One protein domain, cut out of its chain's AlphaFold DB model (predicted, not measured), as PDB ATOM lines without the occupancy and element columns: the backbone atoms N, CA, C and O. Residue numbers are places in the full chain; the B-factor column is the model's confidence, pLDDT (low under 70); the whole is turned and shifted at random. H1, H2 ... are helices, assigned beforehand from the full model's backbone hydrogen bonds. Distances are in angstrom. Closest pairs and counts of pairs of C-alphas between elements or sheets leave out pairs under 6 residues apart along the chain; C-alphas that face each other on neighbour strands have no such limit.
ATOM      1  N   THR A 706     155.085 180.720 182.161       85.50
ATOM      2  CA  THR A 706     155.851 179.660 182.837       85.50
ATOM      3  C   THR A 706     155.715 178.334 182.095       85.50
ATOM      4  O   THR A 706     154.657 178.017 181.550       85.50
ATOM      5  N   GLU A 707     156.785 177.538 182.098       84.25
ATOM      6  CA  GLU A 707     156.822 176.203 181.485       84.25
ATOM      7  C   GLU A 707     155.664 175.312 181.955       84.25
ATOM      8  O   GLU A 707     154.940 174.722 181.152       84.25
ATOM      9  N   ASP A 708     155.455 175.262 183.273       83.44
ATOM     10  CA  ASP A 708     154.403 174.457 183.886       83.44
ATOM     11  C   ASP A 708     152.999 174.880 183.444       83.44
ATOM     12  O   ASP A 708     152.122 174.029 183.286       83.44
ATOM     13  N   PHE A 709     152.770 176.187 183.282       87.06
ATOM     14  CA  PHE A 709     151.480 176.708 182.842       87.06
ATOM     15  C   PHE A 709     151.170 176.236 181.420       87.06
ATOM     16  O   PHE A 709     150.097 175.690 181.178       87.06
ATOM     17  N   VAL A 710     152.134 176.349 180.502       88.25
ATOM     18  CA  VAL A 710     151.950 175.920 179.107       88.25
ATOM     19  C   VAL A 710     151.742 174.419 178.995       88.25
ATOM     20  O   VAL A 710     150.850 173.982 178.273       88.25
ATOM     21  N   LEU A 711     152.513 173.620 179.736       85.31
ATOM     22  CA  LEU A 711     152.322 172.170 179.767       85.31
ATOM     23  C   LEU A 711     150.917 171.796 180.244       85.31
ATOM     24  O   LEU A 711     150.297 170.906 179.664       85.31
ATOM     25  N   ARG A 712     150.406 172.495 181.267       85.50
ATOM     26  CA  ARG A 712     149.051 172.271 181.773       85.50
ATOM     27  C   ARG A 712     147.996 172.663 180.732       85.50
ATOM     28  O   ARG A 712     147.155 171.834 180.401       85.50
ATOM     29  N   VAL A 713     148.097 173.856 180.142       85.50
ATOM     30  CA  VAL A 713     147.174 174.326 179.090       85.50
ATOM     31  C   VAL A 713     147.154 173.374 177.888       85.50
ATOM     32  O   VAL A 713     146.088 173.019 177.399       85.50
ATOM     33  N   ILE A 714     148.317 172.893 177.437       85.75
ATOM     34  CA  ILE A 714     148.406 171.940 176.318       85.75
ATOM     35  C   ILE A 714     147.746 170.602 176.658       85.75
ATOM     36  O   ILE A 714     147.137 170.000 175.774       85.75
ATOM     37  N   SER A 715     147.885 170.138 177.904       84.12
ATOM     38  CA  SER A 715     147.296 168.872 178.350       84.12
ATOM     39  C   SER A 715     145.776 168.923 178.506       84.12
ATOM     40  O   SER A 715     145.134 167.885 178.369       84.12
ATOM     41  N   GLU A 716     145.222 170.107 178.778       84.69
ATOM     42  CA  GLU A 716     143.792 170.299 179.039       84.69
ATOM     43  C   GLU A 716     143.006 170.748 177.801       84.69
ATOM     44  O   GLU A 716     141.844 170.386 177.667       84.69
ATOM     45  N   LEU A 717     143.622 171.491 176.875       84.50
ATOM     46  CA  LEU A 717     142.974 171.890 175.623       84.50
ATOM     47  C   LEU A 717     142.730 170.690 174.699       84.50
ATOM     48  O   LEU A 717     143.618 169.851 174.489       84.50
ATOM     49  N   ASP A 718     141.582 170.696 174.032       83.94
ATOM     50  CA  ASP A 718     141.212 169.693 173.040       83.94
ATOM     51  C   ASP A 718     142.104 169.719 171.786       83.94
ATOM     52  O   ASP A 718     142.998 170.550 171.586       83.94
ATOM     53  N   ASN A 719     141.917 168.713 170.935       80.81
ATOM     54  CA  ASN A 719     142.664 168.518 169.692       80.81
ATOM     55  C   ASN A 719     141.916 169.073 168.469       80.81
ATOM     56  O   ASN A 719     142.031 168.511 167.377       80.81
ATOM     57  N   ASP A 720     141.145 170.146 168.639       83.88
ATOM     58  CA  ASP A 720     140.431 170.832 167.564       83.88
ATOM     59  C   ASP A 720     141.285 171.959 166.927       83.88
ATOM     60  O   ASP A 720     142.266 172.423 167.519       83.88
ATOM     61  N   PRO A 721     140.946 172.422 165.705       78.12
ATOM     62  CA  PRO A 721     141.711 173.443 164.988       78.12
ATOM     63  C   PRO A 721     141.931 174.746 165.764       78.12
ATOM     64  O   PRO A 721     142.999 175.337 165.627       78.12
ATOM     65  N   LYS A 722     140.964 175.195 166.580       81.00
ATOM     66  CA  LYS A 722     141.104 176.439 167.351       81.00
ATOM     67  C   LYS A 722     142.079 176.248 168.510       81.00
ATOM     68  O   LYS A 722     142.969 177.078 168.696       81.00
ATOM     69  N   SER A 723     141.979 175.127 169.226       83.62
ATOM     70  CA  SER A 723     142.925 174.783 170.293       83.62
ATOM     71  C   SER A 723     144.353 174.603 169.784       83.62
ATOM     72  O   SER A 723     145.293 174.949 170.498       83.62
ATOM     73  N   TYR A 724     144.559 174.118 168.554       79.50
ATOM     74  CA  TYR A 724     145.909 174.057 167.977       79.50
ATOM     75  C   TYR A 724     146.528 175.434 167.782       79.50
ATOM     76  O   TYR A 724     147.687 175.607 168.149       79.50
ATOM     77  N   THR A 725     145.769 176.410 167.277       82.69
ATOM     78  CA  THR A 725     146.259 177.786 167.120       82.69
ATOM     79  C   THR A 725     146.680 178.374 168.469       82.69
ATOM     80  O   THR A 725     147.741 178.987 168.573       82.69
ATOM     81  N   ILE A 726     145.899 178.116 169.524       85.56
ATOM     82  CA  ILE A 726     146.218 178.536 170.896       85.56
ATOM     83  C   ILE A 726     147.505 177.859 171.392       85.56
ATOM     84  O   ILE A 726     148.422 178.534 171.860       85.56
ATOM     85  N   LYS A 727     147.607 176.528 171.257       85.25
ATOM     86  CA  LYS A 727     148.797 175.751 171.650       85.25
ATOM     87  C   LYS A 727     150.052 176.242 170.923       85.25
ATOM     88  O   LYS A 727     151.091 176.408 171.553       85.25
ATOM     89  N   GLU A 728     149.953 176.496 169.621       82.00
ATOM     90  CA  GLU A 728     151.057 176.967 168.782       82.00
ATOM     91  C   GLU A 728     151.555 178.348 169.223       82.00
ATOM     92  O   GLU A 728     152.750 178.515 169.474       82.00
ATOM     93  N   GLN A 729     150.650 179.313 169.415       84.75
ATOM     94  CA  GLN A 729     151.013 180.660 169.870       84.75
ATOM     95  C   GLN A 729     151.644 180.654 171.270       84.75
ATOM     96  O   GLN A 729     152.660 181.314 171.490       84.75
ATOM     97  N   LEU A 730     151.126 179.854 172.209       86.88
ATOM     98  CA  LEU A 730     151.717 179.732 173.549       86.88
ATOM     99  C   LEU A 730     153.121 179.107 173.522       86.88
ATOM    100  O   LEU A 730     154.007 179.552 174.251       86.88
ATOM    101  N   ILE A 731     153.351 178.104 172.665       84.06
ATOM    102  CA  ILE A 731     154.676 177.487 172.498       84.06
ATOM    103  C   ILE A 731     155.675 178.488 171.901       84.06
ATOM    104  O   ILE A 731     156.833 178.536 172.326       84.06
ATOM    105  N   LEU A 732     155.238 179.308 170.943       81.56
ATOM    106  CA  LEU A 732     156.070 180.345 170.333       81.56
ATOM    107  C   LEU A 732     156.488 181.429 171.331       81.56
ATOM    108  O   LEU A 732     157.615 181.913 171.260       81.56
ATOM    109  N   MET A 733     155.635 181.754 172.301       81.88
ATOM    110  CA  MET A 733     155.920 182.787 173.298       81.88
ATOM    111  C   MET A 733     156.681 182.306 174.539       81.88
ATOM    112  O   MET A 733     157.173 183.138 175.300       81.88
ATOM    113  N   LEU A 734     156.821 180.993 174.768       79.88
ATOM    114  CA  LEU A 734     157.660 180.479 175.862       79.88
ATOM    115  C   LEU A 734     159.076 181.067 175.766       79.88
ATOM    116  O   LEU A 734     159.621 181.078 174.665       79.88
ATOM    117  N   PRO A 735     159.718 181.501 176.864       74.88
ATOM    118  CA  PRO A 735     161.134 181.865 176.848       74.88
ATOM    119  C   PRO A 735     161.998 180.714 176.292       74.88
ATOM    120  O   PRO A 735     161.576 179.556 176.301       74.88
ATOM    121  N   ASN A 736     163.210 180.994 175.798       66.12
ATOM    122  CA  ASN A 736     164.123 179.937 175.335       66.12
ATOM    123  C   ASN A 736     164.446 178.997 176.507       66.12
ATOM    124  O   ASN A 736     165.154 179.375 177.439       66.12
ATOM    125  N   THR A 737     163.883 177.794 176.478       56.50
ATOM    126  CA  THR A 737     163.787 176.882 177.624       56.50
ATOM    127  C   THR A 737     164.668 175.645 177.437       56.50
ATOM    128  O   THR A 737     165.260 175.426 176.379       56.50
ATOM    129  N   ASN A 738     164.842 174.875 178.516       60.06
ATOM    130  CA  ASN A 738     165.724 173.706 178.563       60.06
ATOM    131  C   ASN A 738     165.284 172.613 177.570       60.06
ATOM    132  O   ASN A 738     164.093 172.404 177.349       60.06
ATOM    133  N   SER A 739     166.236 171.830 177.044       58.72
ATOM    134  CA  SER A 739     165.978 170.723 176.097       58.72
ATOM    135  C   SER A 739     164.961 169.684 176.595       58.72
ATOM    136  O   SER A 739     164.337 168.994 175.795       58.72
ATOM    137  N   ASP A 740     164.784 169.585 177.913       69.50
ATOM    138  CA  ASP A 740     163.849 168.671 178.571       69.50
ATOM    139  C   ASP A 740     162.379 169.133 178.493       69.50
ATOM    140  O   ASP A 740     161.457 168.321 178.504       69.50
ATOM    141  N   LEU A 741     162.121 170.436 178.330       68.56
ATOM    142  CA  LEU A 741     160.760 170.933 178.106       68.56
ATOM    143  C   LEU A 741     160.230 170.471 176.747       68.56
ATOM    144  O   LEU A 741     159.071 170.075 176.615       68.56
ATOM    145  N   HIS A 742     161.090 170.498 175.731       68.19
ATOM    146  CA  HIS A 742     160.707 170.130 174.378       68.19
ATOM    147  C   HIS A 742     160.303 168.660 174.264       68.19
ATOM    148  O   HIS A 742     159.341 168.368 173.562       68.19
ATOM    149  N   SER A 743     160.968 167.750 174.985       68.50
ATOM    150  CA  SER A 743     160.600 166.326 175.015       68.50
ATOM    151  C   SER A 743     159.207 166.121 175.631       68.50
ATOM    152  O   SER A 743     158.375 165.397 175.077       68.50
ATOM    153  N   ARG A 744     158.911 166.835 176.724       75.75
ATOM    154  CA  ARG A 744     157.608 166.810 177.406       75.75
ATOM    155  C   ARG A 744     156.503 167.371 176.515       75.75
ATOM    156  O   ARG A 744     155.473 166.719 176.360       75.75
ATOM    157  N   LEU A 745     156.741 168.512 175.865       71.19
ATOM    158  CA  LEU A 745     155.812 169.101 174.895       71.19
ATOM    159  C   LEU A 745     155.532 168.143 173.728       71.19
ATOM    160  O   LEU A 745     154.374 167.928 173.377       71.19
ATOM    161  N   PHE A 746     156.570 167.504 173.179       69.25
ATOM    162  CA  PHE A 746     156.431 166.564 172.062       69.25
ATOM    163  C   PHE A 746     155.605 165.326 172.428       69.25
ATOM    164  O   PHE A 746     154.819 164.843 171.616       69.25
ATOM    165  N   SER A 747     155.754 164.830 173.661       74.69
ATOM    166  CA  SER A 747     155.010 163.663 174.152       74.69
ATOM    167  C   SER A 747     153.513 163.928 174.367       74.69
ATOM    168  O   SER A 747     152.703 163.009 174.258       74.69
ATOM    169  N   LEU A 748     153.134 165.181 174.650       69.06
ATOM    170  CA  LEU A 748     151.751 165.569 174.940       69.06
ATOM    171  C   LEU A 748     150.925 165.832 173.670       69.06
ATOM    172  O   LEU A 748     149.702 165.689 173.685       69.06
ATOM    173  N   ILE A 749     151.570 166.175 172.552       70.19
ATOM    174  CA  ILE A 749     150.890 166.440 171.281       70.19
ATOM    175  C   ILE A 749     150.621 165.110 170.571       70.19
ATOM    176  O   ILE A 749     151.528 164.495 170.024       70.19
ATOM    177  N   LYS A 750     149.363 164.652 170.541       69.75
ATOM    178  CA  LYS A 750     148.994 163.365 169.912       69.75
ATOM    179  C   LYS A 750     148.886 163.411 168.381       69.75
ATOM    180  O   LYS A 750     148.944 162.365 167.748       69.75
ATOM    181  N   ASN A 751     148.724 164.589 167.783       68.75
ATOM    182  CA  ASN A 751     148.503 164.748 166.341       68.75
ATOM    183  C   ASN A 751     149.821 164.928 165.576       68.75
ATOM    184  O   ASN A 751     150.555 165.883 165.824       68.75
ATOM    185  N   ASP A 752     150.083 164.067 164.592       60.00
ATOM    186  CA  ASP A 752     151.316 164.080 163.794       60.00
ATOM    187  C   ASP A 752     151.535 165.373 163.001       60.00
ATOM    188  O   ASP A 752     152.675 165.795 162.810       60.00
ATOM    189  N   ARG A 753     150.467 166.055 162.572       56.88
ATOM    190  CA  ARG A 753     150.588 167.358 161.902       56.88
ATOM    191  C   ARG A 753     151.066 168.429 162.879       56.88
ATOM    192  O   ARG A 753     151.981 169.174 162.552       56.88
ATOM    193  N   ALA A 754     150.509 168.450 164.088       56.25
ATOM    194  CA  ALA A 754     150.914 169.375 165.141       56.25
ATOM    195  C   ALA A 754     152.318 169.054 165.683       56.25
ATOM    196  O   ALA A 754     153.084 169.978 165.942       56.25
ATOM    197  N   LYS A 755     152.704 167.771 165.774       63.50
ATOM    198  CA  LYS A 755     154.088 167.362 166.075       63.50
ATOM    199  C   LYS A 755     155.064 167.881 165.025       63.50
ATOM    200  O   LYS A 755     156.100 168.423 165.389       63.50
ATOM    201  N   ARG A 756     154.727 167.773 163.733       60.59
ATOM    202  CA  ARG A 756     155.559 168.290 162.631       60.59
ATOM    203  C   ARG A 756     155.670 169.811 162.653       60.59
ATOM    204  O   ARG A 756     156.782 170.310 162.536       60.59
ATOM    205  N   THR A 757     154.572 170.542 162.849       56.09
ATOM    206  CA  THR A 757     154.608 172.012 162.964       56.09
ATOM    207  C   THR A 757     155.393 172.450 164.200       56.09
ATOM    208  O   THR A 757     156.271 173.300 164.106       56.09
ATOM    209  N   THR A 758     155.181 171.802 165.348       57.97
ATOM    210  CA  THR A 758     155.938 172.081 166.580       57.97
ATOM    211  C   THR A 758     157.422 171.751 166.403       57.97
ATOM    212  O   THR A 758     158.268 172.545 166.796       57.97
ATOM    213  N   ALA A 759     157.769 170.640 165.742       62.00
ATOM    214  CA  ALA A 759     159.150 170.315 165.380       62.00
ATOM    215  C   ALA A 759     159.764 171.390 164.472       62.00
ATOM    216  O   ALA A 759     160.873 171.841 164.733       62.00
ATOM    217  N   GLN A 760     159.040 171.838 163.442       58.47
ATOM    218  CA  GLN A 760     159.486 172.892 162.525       58.47
ATOM    219  C   GLN A 760     159.737 174.215 163.254       58.47
ATOM    220  O   GLN A 760     160.767 174.844 163.027       58.47
ATOM    221  N   LEU A 761     158.847 174.607 164.169       55.47
ATOM    222  CA  LEU A 761     158.983 175.826 164.967       55.47
ATOM    223  C   LEU A 761     160.133 175.737 165.976       55.47
ATOM    224  O   LEU A 761     160.907 176.683 166.111       55.47
ATOM    225  N   LEU A 762     160.298 174.594 166.647       57.97
ATOM    226  CA  LEU A 762     161.405 174.360 167.579       57.97
ATOM    227  C   LEU A 762     162.758 174.334 166.862       57.97
ATOM    228  O   LEU A 762     163.732 174.906 167.353       57.97
ATOM    229  N   VAL A 763     162.815 173.740 165.670       55.59
ATOM    230  CA  VAL A 763     164.003 173.740 164.811       55.59
ATOM    231  C   VAL A 763     164.311 175.157 164.316       55.59
ATOM    232  O   VAL A 763     165.441 175.611 164.475       55.59
ATOM    233  N   ALA A 764     163.322 175.904 163.814       50.28
ATOM    234  CA  ALA A 764     163.499 177.297 163.388       50.28
ATOM    235  C   ALA A 764     164.021 178.197 164.523       50.28
ATOM    236  O   ALA A 764     164.898 179.035 164.310       50.28
ATOM    237  N   ARG A 765     163.549 177.972 165.755       50.16
ATOM    238  CA  ARG A 765     163.981 178.699 166.957       50.16
ATOM    239  C   ARG A 765     165.382 178.304 167.443       50.16
ATOM    240  O   ARG A 765     166.128 179.143 167.945       50.16
ATOM    241  N   SER A 766     165.771 177.046 167.229       50.41
ATOM    242  CA  SER A 766     167.135 176.551 167.480       50.41
ATOM    243  C   SER A 766     168.170 177.217 166.567       50.41
ATOM    244  O   SER A 766     169.332 177.333 166.941       50.41
ATOM    245  N   PHE A 767     167.750 177.661 165.377       43.88
ATOM    246  CA  PHE A 767     168.604 178.361 164.418       43.88
ATOM    247  C   PHE A 767     168.635 179.888 164.607       43.88
ATOM    248  O   PHE A 767     169.561 180.522 164.107       43.88
ATOM    249  N   SER A 768     167.671 180.487 165.323       37.22
ATOM    250  CA  SER A 768     167.568 181.948 165.503       37.22
ATOM    251  C   SER A 768     168.231 182.495 166.774       37.22
ATOM    252  O   SER A 768     168.320 183.710 166.941       37.22
ATOM    253  N   THR A 769     168.713 181.631 167.672       35.00
ATOM    254  CA  THR A 769     169.357 182.035 168.931       35.00
ATOM    255  C   THR A 769     170.852 181.726 168.905       35.00
ATOM    256  O   THR A 769     171.270 180.667 168.441       35.00
TER     257      THR A 769
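AT A GLANCE: This is residues 706 to 769 of the 1067 residues of the protein "Hypothetical protein" of Adineta steineri (UniProt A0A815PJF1). Four helices run nearly along one axis in an up-and-down bundle, each running against the one before it in the chain. Their centres make a four-cornered ring, with H1 and H4 at opposite corners and H2 and H3 at the other two; H4, the longest, has few contacts with its neighbours. The printed part has 64 residues, with four named helices in the order H1, H2, H3, H4 and no named strand; the class is all helix. It is compact, with a radius of gyration of the C-alphas of 10.9 A and spans of 31 by 23 by 18 A.

IN THESE COORDINATES: H1, residues 707 to 716, begins at C-alpha 707 (156.822, 176.203, 181.485) and is 14.5 A long. H2, residues 721 to 733, measures 18.9 A. H3, residues 739 to 748, measures 15.2 A. H4, residues 752 to 768, measures 24.2 A and ends at C-alpha 768 (167.568, 181.948, 165.503).

HOW THE PARTS SIT: H1 and H2 touch as a helical hairpin, opposite ways at a shallow tilt of 6 degrees; the closest C-alphas, of Ile 714 and Lys 727, are 6.0 A apart. H2 touches H1 with residues 727 to 731 alone. H1 touches H3, the same way at a shallow tilt of 9 degrees, with the closest C-alphas, of Ser 715 and Leu 748, 6.5 A apart. H2 and H4 only just touch, with 3 pairs of C-alphas within 8 A, the closest those of Glu 728 and Thr 758 at 7.2 A; of H4, residues 754 to 761 alone touch H2. H3 and H4 are close but not clearly touching, with the closest C-alphas, of Phe 746 and Lys 755, 6.5 A apart. H1 and H4 are apart, and so are H2 and H3. In H1, H2 and H4 every O i to N i+4 pair is within hydrogen-bond range; in H3, 5 of 6.

THE WHOLE: The C-alphas farthest apart are those of Asp 720 and Thr 769, 31.0 A. The printed part has no cut, and its three links are tight. The mean pLDDT of the printed part is 71.2; residues 736 to 743, 746, 748 and 750 to 769 are under 70.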